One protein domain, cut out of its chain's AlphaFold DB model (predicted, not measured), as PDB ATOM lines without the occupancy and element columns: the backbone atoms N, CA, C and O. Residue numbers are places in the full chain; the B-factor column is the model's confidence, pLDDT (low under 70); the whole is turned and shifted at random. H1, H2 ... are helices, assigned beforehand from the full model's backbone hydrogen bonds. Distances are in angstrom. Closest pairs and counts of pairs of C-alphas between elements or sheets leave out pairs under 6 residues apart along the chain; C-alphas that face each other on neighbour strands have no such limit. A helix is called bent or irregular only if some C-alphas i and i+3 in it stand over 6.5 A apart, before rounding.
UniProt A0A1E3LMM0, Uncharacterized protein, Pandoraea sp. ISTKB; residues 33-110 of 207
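What this domain is: This is residues 33 to 110 of the 207 residues of an uncharacterized protein of Pandoraea sp. ISTKB (UniProt A0A1E3LMM0). Picture an open, three-sided frame of helices: one arm is H1, the other and longer arm is H4, and the connecting side is H3, with the short H2 at the corner between H1 and H3. The chain runs along H1, turns through H2, goes across along H3, and then folds back along H4, with the space between the two arms left empty. Residues 33 to 50 of H1 and residues 88 to 110 of H4 stick out as free arms. The printed part has 78 residues with four named helices, in the order H1, H2, H3, H4, and no named strand, and its class is all helix. The whole is loose, with a radius of gyration of the C-alphas of 15.9 A, and elongated, with spans of 46 by 29 by 21 A.

How they stand to each other: Start at Phe 33, where you enter H1, residues 33 to 52, which touches no helix. Pass the tight link of one residue and you come to H2, residues 54 to 58, which is close to H1 but not clearly touching it: their closest C-alphas are those of Val 50 and Val 56, 6.9 A apart. After a tight link of 3 residues comes H3, residues 62 to 73. It is close to H2 but not clearly touching it, the closest C-alphas being those of Val 56 and Trp 62 at 7.4 A. Go on through the short link of 7 residues and you reach H4, residues 81 to 110. Look here at the C-alphas of Ala 69 and Ala 83, the closest of H3 and H4, 7.2 A apart: the two helices are close but not clearly touching. The lines of H3 and H4 stand about perpendicular, at 85 degrees, and their centres are 20.2 A apart. H1 and H4 are apart, with no C-alpha of the one within 8 A of the other; H1 and H3 are also apart, and so are H2 and H4. In the backbone, each O i to N i+4 pair inside H1, H2 and H4 is within hydrogen-bond range, while in H3 it is 6 of 8.

Where its parts are: Find C-alpha 33 at (14.927, -26.509, -14.892); from there H1 runs 28.7 A to C-alpha 52 at (13.289, -26.036, 13.766), and you will see z climb while x and y change little from end to end. H2 is the brief turn from Pro 54 to Gln 58. H3 begins at Trp 62, with its C-alpha at (26.496, -31.031, 15.505), and ends at Ile 73, 15.7 A on. H3 is neither bent nor irregular, but only just: C-alphas 64 and 67 are 6.4 A apart. H4, the longest helix with 30 residues, leaves Gln 81 and runs 43.7 A to C-alpha 110 at (1.234, -42.847, -15.280).

The domain as a whole: The two C-alphas farthest apart are those of Asn 78, in the link between H3 and H4, and Met 110, at 46.6 A. The first and last printed C-alphas, of Phe 33 and Met 110, are 21.3 A apart. Residues 52 to 59, of which 54 to 58 belong to H2, also stand free. The printed part has no cut, and no link is long. In the B-factor column you will find a mean pLDDT of 76.7 for the printed part. The model's confidence is under 70 at residues 63 to 77 and at residue 79, and H3 has a mean pLDDT of 62, against 84 for H4.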
ATOM      1  N   PHE A  33      15.376 -27.625 -15.730       72.56
ATOM      2  CA  PHE A  33      14.927 -26.509 -14.892       72.56
ATOM      3  C   PHE A  33      14.129 -26.999 -13.681       72.56
ATOM      4  O   PHE A  33      14.305 -26.490 -12.575       72.56
ATOM      5  N   LEU A  34      13.304 -28.036 -13.860       73.88
ATOM      6  CA  LEU A  34      12.520 -28.600 -12.766       73.88
ATOM      7  C   LEU A  34      13.410 -29.272 -11.711       73.88
ATOM      8  O   LEU A  34      13.148 -29.121 -10.518       73.88
ATOM      9  N   SER A  35      14.475 -29.970 -12.115       71.19
ATOM     10  CA  SER A  35      15.397 -30.606 -11.167       71.19
ATOM     11  C   SER A  35      16.192 -29.576 -10.361       71.19
ATOM     12  O   SER A  35      16.309 -29.728  -9.145       71.19
ATOM     13  N   VAL A  36      16.648 -28.488 -10.990       73.56
ATOM     14  CA  VAL A  36      17.345 -27.386 -10.302       73.56
ATOM     15  C   VAL A  36      16.420 -26.676  -9.311       73.56
ATOM     16  O   VAL A  36      16.796 -26.484  -8.155       73.56
ATOM     17  N   ILE A  37      15.187 -26.348  -9.712       76.12
ATOM     18  CA  ILE A  37      14.203 -25.728  -8.809       76.12
ATOM     19  C   ILE A  37      13.884 -26.667  -7.639       76.12
ATOM     20  O   ILE A  37      13.861 -26.231  -6.490       76.12
ATOM     21  N   THR A  38      13.703 -27.962  -7.908       81.56
ATOM     22  CA  THR A  38      13.432 -28.961  -6.862       81.56
ATOM     23  C   THR A  38      14.597 -29.072  -5.878       81.56
ATOM     24  O   THR A  38      14.365 -29.159  -4.675       81.56
ATOM     25  N   ALA A  39      15.844 -29.009  -6.354       75.50
ATOM     26  CA  ALA A  39      17.025 -29.026  -5.495       75.50
ATOM     27  C   ALA A  39      17.116 -27.774  -4.604       75.50
ATOM     28  O   ALA A  39      17.375 -27.894  -3.409       75.50
ATOM     29  N   ILE A  40      16.853 -26.584  -5.154       79.06
ATOM     30  CA  ILE A  40      16.907 -25.320  -4.400       79.06
ATOM     31  C   ILE A  40      15.788 -25.266  -3.353       79.06
ATOM     32  O   ILE A  40      16.052 -25.026  -2.174       79.06
ATOM     33  N   VAL A  41      14.542 -25.525  -3.760       83.81
ATOM     34  CA  VAL A  41      13.377 -25.477  -2.862       83.81
ATOM     35  C   VAL A  41      13.457 -26.591  -1.817       83.81
ATOM     36  O   VAL A  41      13.232 -26.341  -0.632       83.81
ATOM     37  N   GLY A  42      13.844 -27.802  -2.227       81.44
ATOM     38  CA  GLY A  42      14.049 -28.935  -1.325       81.44
ATOM     39  C   GLY A  42      15.163 -28.679  -0.310       81.44
ATOM     40  O   GLY A  42      14.978 -28.946   0.876       81.44
ATOM     41  N   GLY A  43      16.281 -28.087  -0.743       77.25
ATOM     42  CA  GLY A  43      17.385 -27.704   0.136       77.25
ATOM     43  C   GLY A  43      16.981 -26.658   1.177       77.25
ATOM     44  O   GLY A  43      17.290 -26.814   2.357       77.25
ATOM     45  N   GLN A  44      16.227 -25.628   0.777       81.69
ATOM     46  CA  GLN A  44      15.738 -24.607   1.711       81.69
ATOM     47  C   GLN A  44      14.717 -25.155   2.711       81.69
ATOM     48  O   GLN A  44      14.773 -24.817   3.896       81.69
ATOM     49  N   TYR A  45      13.798 -26.009   2.256       83.06
ATOM     50  CA  TYR A  45      12.826 -26.644   3.142       83.06
ATOM     51  C   TYR A  45      13.522 -27.547   4.164       83.06
ATOM     52  O   TYR A  45      13.254 -27.441   5.360       83.06
ATOM     53  N   LEU A  46      14.473 -28.370   3.713       78.88
ATOM     54  CA  LEU A  46      15.254 -29.230   4.596       78.88
ATOM     55  C   LEU A  46      16.036 -28.406   5.625       78.88
ATOM     56  O   LEU A  46      16.006 -28.733   6.808       78.88
ATOM     57  N   ALA A  47      16.669 -27.305   5.208       76.25
ATOM     58  CA  ALA A  47      17.379 -26.410   6.118       76.25
ATOM     59  C   ALA A  47      16.457 -25.823   7.202       76.25
ATOM     60  O   ALA A  47      16.850 -25.770   8.366       76.25
ATOM     61  N   ARG A  48      15.220 -25.439   6.854       82.88
ATOM     62  CA  ARG A  48      14.225 -24.969   7.835       82.88
ATOM     63  C   ARG A  48      13.796 -26.059   8.805       82.88
ATOM     64  O   ARG A  48      13.829 -25.828  10.007       82.88
ATOM     65  N   VAL A  49      13.447 -27.243   8.304       77.25
ATOM     66  CA  VAL A  49      13.033 -28.373   9.153       77.25
ATOM     67  C   VAL A  49      14.149 -28.760  10.124       77.25
ATOM     68  O   VAL A  49      13.903 -28.996  11.306       77.25
ATOM     69  N   VAL A  50      15.391 -28.774   9.644       77.62
ATOM     70  CA  VAL A  50      16.571 -29.022  10.475       77.62
ATOM     71  C   VAL A  50      16.751 -27.912  11.518       77.62
ATOM     72  O   VAL A  50      16.980 -28.220  12.683       77.62
ATOM     73  N   ALA A  51      16.598 -26.639  11.147       76.75
ATOM     74  CA  ALA A  51      16.723 -25.512  12.077       76.75
ATOM     75  C   ALA A  51      15.618 -25.477  13.155       76.75
ATOM     76  O   ALA A  51      15.848 -25.015  14.274       76.75
ATOM     77  N   GLU A  52      14.420 -25.965  12.835       84.94
ATOM     78  CA  GLU A  52      13.289 -26.036  13.766       84.94
ATOM     79  C   GLU A  52      13.324 -27.278  14.663       84.94
ATOM     80  O   GLU A  52      12.634 -27.312  15.685       84.94
ATOM     81  N   SER A  53      14.161 -28.268  14.340       79.00
ATOM     82  CA  SER A  53      14.314 -29.471  15.149       79.00
ATOM     83  C   SER A  53      14.780 -29.123  16.574       79.00
ATOM     84  O   SER A  53      15.834 -28.498  16.753       79.00
ATOM     85  N   PRO A  54      14.059 -29.570  17.620       80.50
ATOM     86  CA  PRO A  54      14.451 -29.331  19.010       80.50
ATOM     87  C   PRO A  54      15.814 -29.955  19.340       80.50
ATOM     88  O   PRO A  54      16.525 -29.451  20.207       80.50
ATOM     89  N   TYR A  55      16.210 -30.998  18.604       73.50
ATOM     90  CA  TYR A  55      17.504 -31.659  18.753       73.50
ATOM     91  C   TYR A  55      18.667 -30.754  18.321       73.50
ATOM     92  O   TYR A  55      19.687 -30.662  19.003       73.50
ATOM     93  N   VAL A  56      18.488 -30.023  17.217       72.62
ATOM     94  CA  VAL A  56      19.490 -29.090  16.675       72.62
ATOM     95  C   VAL A  56      19.656 -27.877  17.581       72.62
ATOM     96  O   VAL A  56      20.770 -27.410  17.806       72.62
ATOM     97  N   ARG A  57      18.552 -27.399  18.164       79.50
ATOM     98  CA  ARG A  57      18.569 -26.257  19.082       79.50
ATOM     99  C   ARG A  57      19.307 -26.560  20.392       79.50
ATOM    100  O   ARG A  57      19.847 -25.642  21.001       79.50
ATOM    101  N   GLN A  58      19.343 -27.825  20.817       86.12
ATOM    102  CA  GLN A  58      20.024 -28.253  22.044       86.12
ATOM    103  C   GLN A  58      21.523 -28.534  21.852       86.12
ATOM    104  O   GLN A  58      22.266 -28.447  22.822       86.12
ATOM    105  N   ASN A  59      21.985 -28.819  20.628       73.56
ATOM    106  CA  ASN A  59      23.386 -29.150  20.344       73.56
ATOM    107  C   ASN A  59      23.901 -28.420  19.092       73.56
ATOM    108  O   ASN A  59      24.000 -29.041  18.039       73.56
ATOM    109  N   PRO A  60      24.276 -27.129  19.163       72.69
ATOM    110  CA  PRO A  60      24.678 -26.342  17.990       72.69
ATOM    111  C   PRO A  60      25.976 -26.825  17.315       72.69
ATOM    112  O   PRO A  60      26.192 -26.542  16.141       72.69
ATOM    113  N   THR A  61      26.819 -27.598  18.007       79.06
ATOM    114  CA  THR A  61      28.094 -28.112  17.474       79.06
ATOM    115  C   THR A  61      27.936 -29.273  16.488       79.06
ATOM    116  O   THR A  61      28.891 -29.632  15.803       79.06
ATOM    117  N   TRP A  62      26.744 -29.867  16.368       70.19
ATOM    118  CA  TRP A  62      26.496 -31.031  15.505       70.19
ATOM    119  C   TRP A  62      26.846 -30.796  14.020       70.19
ATOM    120  O   TRP A  62      27.311 -31.716  13.348       70.19
ATOM    121  N   LEU A  63      26.696 -29.561  13.522       63.12
ATOM    122  CA  LEU A  63      27.040 -29.181  12.146       63.12
ATOM    123  C   LEU A  63      28.545 -29.292  11.862       63.12
ATOM    124  O   LEU A  63      28.919 -29.701  10.767       63.12
ATOM    125  N   ASP A  64      29.398 -29.038  12.857       68.62
ATOM    126  CA  ASP A  64      30.849 -29.252  12.751       68.62
ATOM    127  C   ASP A  64      31.229 -30.736  12.868       68.62
ATOM    128  O   ASP A  64      32.291 -31.165  12.398       68.62
ATOM    129  N   HIS A  65      30.367 -31.543  13.492       62.66
ATOM    130  CA  HIS A  65      30.592 -32.973  13.661       62.66
ATOM    131  C   HIS A  65      30.248 -33.780  12.410       62.66
ATOM    132  O   HIS A  65      30.902 -34.788  12.184       62.66
ATOM    133  N   ILE A  66      29.316 -33.345  11.555       62.25
ATOM    134  CA  ILE A  66      28.945 -34.102  10.345       62.25
ATOM    135  C   ILE A  66      30.109 -34.260   9.348       62.25
ATOM    136  O   ILE A  66      30.412 -35.404   8.996       62.25
ATOM    137  N   PRO A  67      30.817 -33.194   8.916       60.75
ATOM    138  CA  PRO A  67      31.942 -33.354   7.998       60.75
ATOM    139  C   PRO A  67      33.087 -34.156   8.633       60.75
ATOM    140  O   PRO A  67      33.707 -34.987   7.971       60.75
ATOM    141  N   ARG A  68      33.346 -33.962   9.935       63.81
ATOM    142  CA  ARG A  68      34.392 -34.704  10.664       63.81
ATOM    143  C   ARG A  68      34.033 -36.172  10.896       63.81
ATOM    144  O   ARG A  68      34.920 -37.015  10.825       63.81
ATOM    145  N   ALA A  69      32.769 -36.493  11.158       58.94
ATOM    146  CA  ALA A  69      32.289 -37.863  11.311       58.94
ATOM    147  C   ALA A  69      32.307 -38.597   9.968       58.94
ATOM    148  O   ALA A  69      32.774 -39.729   9.915       58.94
ATOM    149  N   ALA A  70      31.911 -37.933   8.876       59.41
ATOM    150  CA  ALA A  70      32.035 -38.483   7.526       59.41
ATOM    151  C   ALA A  70      33.497 -38.823   7.182       59.41
ATOM    152  O   ALA A  70      33.767 -39.894   6.649       59.41
ATOM    153  N   LEU A  71      34.447 -37.959   7.560       57.78
ATOM    154  CA  LEU A  71      35.884 -38.217   7.408       57.78
ATOM    155  C   LEU A  71      36.402 -39.348   8.318       57.78
ATOM    156  O   LEU A  71      37.279 -40.098   7.898       57.78
ATOM    157  N   ARG A  72      35.871 -39.507   9.540       61.03
ATOM    158  CA  ARG A  72      36.282 -40.575  10.477       61.03
ATOM    159  C   ARG A  72      35.729 -41.956  10.127       61.03
ATOM    160  O   ARG A  72      36.439 -42.941  10.299       61.03
ATOM    161  N   ILE A  73      34.510 -42.040   9.589       56.31
ATOM    162  CA  ILE A  73      33.879 -43.310   9.171       56.31
ATOM    163  C   ILE A  73      34.705 -44.026   8.087       56.31
ATOM    164  O   ILE A  73      34.657 -45.246   7.979       56.31
ATOM    165  N   VAL A  74      35.513 -43.291   7.319       64.06
ATOM    166  CA  VAL A  74      36.396 -43.869   6.295       64.06
ATOM    167  C   VAL A  74      37.652 -44.530   6.899       64.06
ATOM    168  O   VAL A  74      38.308 -45.306   6.211       64.06
ATOM    169  N   GLY A  75      37.996 -44.265   8.169       60.31
ATOM    170  CA  GLY A  75      39.309 -44.621   8.728       60.31
ATOM    171  C   GLY A  75      39.345 -45.500   9.983       60.31
ATOM    172  O   GLY A  75      40.388 -46.098  10.238       60.31
ATOM    173  N   GLU A  76      38.275 -45.602  10.781       56.47
ATOM    174  CA  GLU A  76      38.332 -46.321  12.068       56.47
ATOM    175  C   GLU A  76      37.692 -47.725  12.021       56.47
ATOM    176  O   GLU A  76      36.541 -47.868  11.612       56.47
ATOM    177  N   PRO A  77      38.391 -48.776  12.499       61.56
ATOM    178  CA  PRO A  77      37.902 -50.158  12.463       61.56
ATOM    179  C   PRO A  77      36.843 -50.486  13.532       61.56
ATOM    180  O   PRO A  77      36.304 -51.591  13.517       61.56
ATOM    181  N   ASN A  78      36.541 -49.572  14.465       70.44
ATOM    182  CA  ASN A  78      35.536 -49.796  15.507       70.44
ATOM    183  C   ASN A  78      34.716 -48.515  15.776       70.44
ATOM    184  O   ASN A  78      35.160 -47.654  16.539       70.44
ATOM    185  N   PRO A  79      33.555 -48.335  15.116       68.44
ATOM    186  CA  PRO A  79      32.777 -47.104  15.205       68.44
ATOM    187  C   PRO A  79      32.150 -46.939  16.596       68.44
ATOM    188  O   PRO A  79      31.550 -47.867  17.140       68.44
ATOM    189  N   SER A  80      32.245 -45.735  17.166       79.44
ATOM    190  CA  SER A  80      31.536 -45.391  18.403       79.44
ATOM    191  C   SER A  80      30.013 -45.510  18.225       79.44
ATOM    192  O   SER A  80      29.485 -45.426  17.113       79.44
ATOM    193  N   GLN A  81      29.269 -45.672  19.324       78.19
ATOM    194  CA  GLN A  81      27.803 -45.797  19.289       78.19
ATOM    195  C   GLN A  81      27.118 -44.595  18.593       78.19
ATOM    196  O   GLN A  81      26.087 -44.746  17.939       78.19
ATOM    197  N   GLU A  82      27.736 -43.414  18.663       75.38
ATOM    198  CA  GLU A  82      27.305 -42.192  17.972       75.38
ATOM    199  C   GLU A  82      27.479 -42.277  16.445       75.38
ATOM    200  O   GLU A  82      26.632 -41.796  15.683       75.38
ATOM    201  N   ALA A  83      28.542 -42.936  15.975       73.88
ATOM    202  CA  ALA A  83      28.744 -43.196  14.554       73.88
ATOM    203  C   ALA A  83      27.685 -44.172  14.018       73.88
ATOM    204  O   ALA A  83      27.156 -43.955  12.929       73.88
ATOM    205  N   LEU A  84      27.288 -45.178  14.809       74.62
ATOM    206  CA  LEU A  84      26.205 -46.098  14.441       74.62
ATOM    207  C   LEU A  84      24.862 -45.370  14.263       74.62
ATOM    208  O   LEU A  84      24.154 -45.604  13.283       74.62
ATOM    209  N   ALA A  85      24.527 -44.451  15.175       76.19
ATOM    210  CA  ALA A  85      23.313 -43.638  15.080       76.19
ATOM    211  C   ALA A  85      23.327 -42.724  13.841       76.19
ATOM    212  O   ALA A  85      22.319 -42.595  13.144       76.19
ATOM    213  N   THR A  86      24.488 -42.143  13.528       77.31
ATOM    214  CA  THR A  86      24.675 -41.284  12.350       77.31
ATOM    215  C   THR A  86      24.512 -42.074  11.050       77.31
ATOM    216  O   THR A  86      23.789 -41.640  10.154       77.31
ATOM    217  N   VAL A  87      25.114 -43.264  10.958       77.06
ATOM    218  CA  VAL A  87      24.950 -44.167   9.806       77.06
ATOM    219  C   VAL A  87      23.491 -44.605   9.659       77.06
ATOM    220  O   VAL A  87      22.964 -44.621   8.546       77.06
ATOM    221  N   GLY A  88      22.805 -44.893  10.770       80.25
ATOM    222  CA  GLY A  88      21.376 -45.214  10.777       80.25
ATOM    223  C   GLY A  88      20.515 -44.088  10.193       80.25
ATOM    224  O   GLY A  88      19.729 -44.326   9.277       80.25
ATOM    225  N   LEU A  89      20.714 -42.849  10.653       79.81
ATOM    226  CA  LEU A  89      20.020 -41.666  10.128       79.81
ATOM    227  C   LEU A  89      20.286 -41.446   8.634       79.81
ATOM    228  O   LEU A  89      19.359 -41.170   7.874       79.81
ATOM    229  N   LEU A  90      21.537 -41.603   8.205       78.69
ATOM    230  CA  LEU A  90      21.933 -41.412   6.811       78.69
ATOM    231  C   LEU A  90      21.306 -42.483   5.903       78.69
ATOM    232  O   LEU A  90      20.816 -42.170   4.819       78.69
ATOM    233  N   THR A  91      21.219 -43.722   6.388       78.75
ATOM    234  CA  THR A  91      20.537 -44.825   5.695       78.75
ATOM    235  C   THR A  91      19.040 -44.553   5.551       78.75
ATOM    236  O   THR A  91      18.490 -44.708   4.461       78.75
ATOM    237  N   ILE A  92      18.378 -44.092   6.619       82.75
ATOM    238  CA  ILE A  92      16.957 -43.714   6.583       82.75
ATOM    239  C   ILE A  92      16.731 -42.584   5.571       82.75
ATOM    240  O   ILE A  92      15.801 -42.656   4.772       82.75
ATOM    241  N   LEU A  93      17.604 -41.574   5.547       80.94
ATOM    242  CA  LEU A  93      17.497 -40.456   4.611       80.94
ATOM    243  C   LEU A  93      17.641 -40.907   3.149       80.94
ATOM    244  O   LEU A  93      16.822 -40.522   2.314       80.94
ATOM    245  N   ILE A  94      18.617 -41.768   2.842       82.56
ATOM    246  CA  ILE A  94      18.785 -42.352   1.500       82.56
ATOM    247  C   ILE A  94      17.533 -43.142   1.096       82.56
ATOM    248  O   ILE A  94      17.032 -42.971  -0.018       82.56
ATOM    249  N   MET A  95      16.989 -43.956   2.006       82.12
ATOM    250  CA  MET A  95      15.755 -44.710   1.769       82.12
ATOM    251  C   MET A  95      14.572 -43.782   1.472       82.12
ATOM    252  O   MET A  95      13.846 -44.009   0.504       82.12
ATOM    253  N   CYS A  96      14.398 -42.701   2.237       84.69
ATOM    254  CA  CYS A  96      13.343 -41.715   1.997       84.69
ATOM    255  C   CYS A  96      13.480 -41.037   0.625       84.69
ATOM    256  O   CYS A  96      12.489 -40.929  -0.099       84.69
ATOM    257  N   VAL A  97      14.691 -40.621   0.235       86.06
ATOM    258  CA  VAL A  97      14.943 -40.024  -1.090       86.06
ATOM    259  C   VAL A  97      14.627 -41.020  -2.206       86.06
ATOM    260  O   VAL A  97      13.981 -40.649  -3.186       86.06
ATOM    261  N   GLY A  98      15.015 -42.289  -2.040       84.81
ATOM    262  CA  GLY A  98      14.699 -43.362  -2.983       84.81
ATOM    263  C   GLY A  98      13.193 -43.578  -3.156       84.81
ATOM    264  O   GLY A  98      12.714 -43.672  -4.286       84.81
ATOM    265  N   VAL A  99      12.430 -43.581  -2.058       88.12
ATOM    266  CA  VAL A  99      10.961 -43.708  -2.094       88.12
ATOM    267  C   VAL A  99      10.319 -42.523  -2.819       88.12
ATOM    268  O   VAL A  99       9.470 -42.732  -3.684       88.12
ATOM    269  N   VAL A 100      10.741 -41.287  -2.532       88.12
ATOM    270  CA  VAL A 100      10.222 -40.091  -3.222       88.12
ATOM    271  C   VAL A 100      10.508 -40.158  -4.724       88.12
ATOM    272  O   VAL A 100       9.617 -39.894  -5.532       88.12
ATOM    273  N   TRP A 101      11.717 -40.569  -5.112       92.12
ATOM    274  CA  TRP A 101      12.080 -40.762  -6.516       92.12
ATOM    275  C   TRP A 101      11.227 -41.828  -7.208       92.12
ATOM    276  O   TRP A 101      10.745 -41.595  -8.316       92.12
ATOM    277  N   ALA A 102      10.998 -42.971  -6.556       87.94
ATOM    278  CA  ALA A 102      10.159 -44.039  -7.092       87.94
ATOM    279  C   ALA A 102       8.705 -43.579  -7.294       87.94
ATOM    280  O   ALA A 102       8.101 -43.868  -8.328       87.94
ATOM    281  N   LEU A 103       8.162 -42.804  -6.349       90.44
ATOM    282  CA  LEU A 103       6.824 -42.223  -6.464       90.44
ATOM    283  C   LEU A 103       6.738 -41.214  -7.615       90.44
ATOM    284  O   LEU A 103       5.810 -41.291  -8.421       90.44
ATOM    285  N   LEU A 104       7.713 -40.308  -7.742       89.31
ATOM    286  CA  LEU A 104       7.768 -39.349  -8.851       89.31
ATOM    287  C   LEU A 104       7.876 -40.055 -10.206       89.31
ATOM    288  O   LEU A 104       7.145 -39.707 -11.135       89.31
ATOM    289  N   ALA A 105       8.729 -41.074 -10.316       87.06
ATOM    290  CA  ALA A 105       8.848 -41.886 -11.521       87.06
ATOM    291  C   ALA A 105       7.526 -42.592 -11.863       87.06
ATOM    292  O   ALA A 105       7.106 -42.570 -13.018       87.06
ATOM    293  N   GLY A 106       6.827 -43.143 -10.864       94.12
ATOM    294  CA  GLY A 106       5.510 -43.758 -11.039       94.12
ATOM    295  C   GLY A 106       4.446 -42.771 -11.530       94.12
ATOM    296  O   GLY A 106       3.684 -43.091 -12.443       94.12
ATOM    297  N   VAL A 107       4.425 -41.547 -10.993       93.62
ATOM    298  CA  VAL A 107       3.517 -40.481 -11.450       93.62
ATOM    299  C   VAL A 107       3.842 -40.065 -12.883       93.62
ATOM    300  O   VAL A 107       2.938 -39.988 -13.713       93.62
ATOM    301  N   LEU A 108       5.116 -39.834 -13.209       89.56
ATOM    302  CA  LEU A 108       5.537 -39.481 -14.567       89.56
ATOM    303  C   LEU A 108       5.197 -40.588 -15.569       89.56
ATOM    304  O   LEU A 108       4.700 -40.295 -16.656       89.56
ATOM    305  N   TRP A 109       5.402 -41.848 -15.185       91.88
ATOM    306  CA  TRP A 109       5.026 -43.003 -15.990       91.88
ATOM    307  C   TRP A 109       3.509 -43.055 -16.217       91.88
ATOM    308  O   TRP A 109       3.068 -43.111 -17.366       91.88
ATOM    309  N   MET A 110       2.698 -42.899 -15.167       92.62
ATOM    310  CA  MET A 110       1.234 -42.847 -15.280       92.62
ATOM    311  C   MET A 110       0.760 -41.687 -16.172       92.62
ATOM    312  O   MET A 110      -0.157 -41.852 -16.980       92.62
TER     313      MET A 110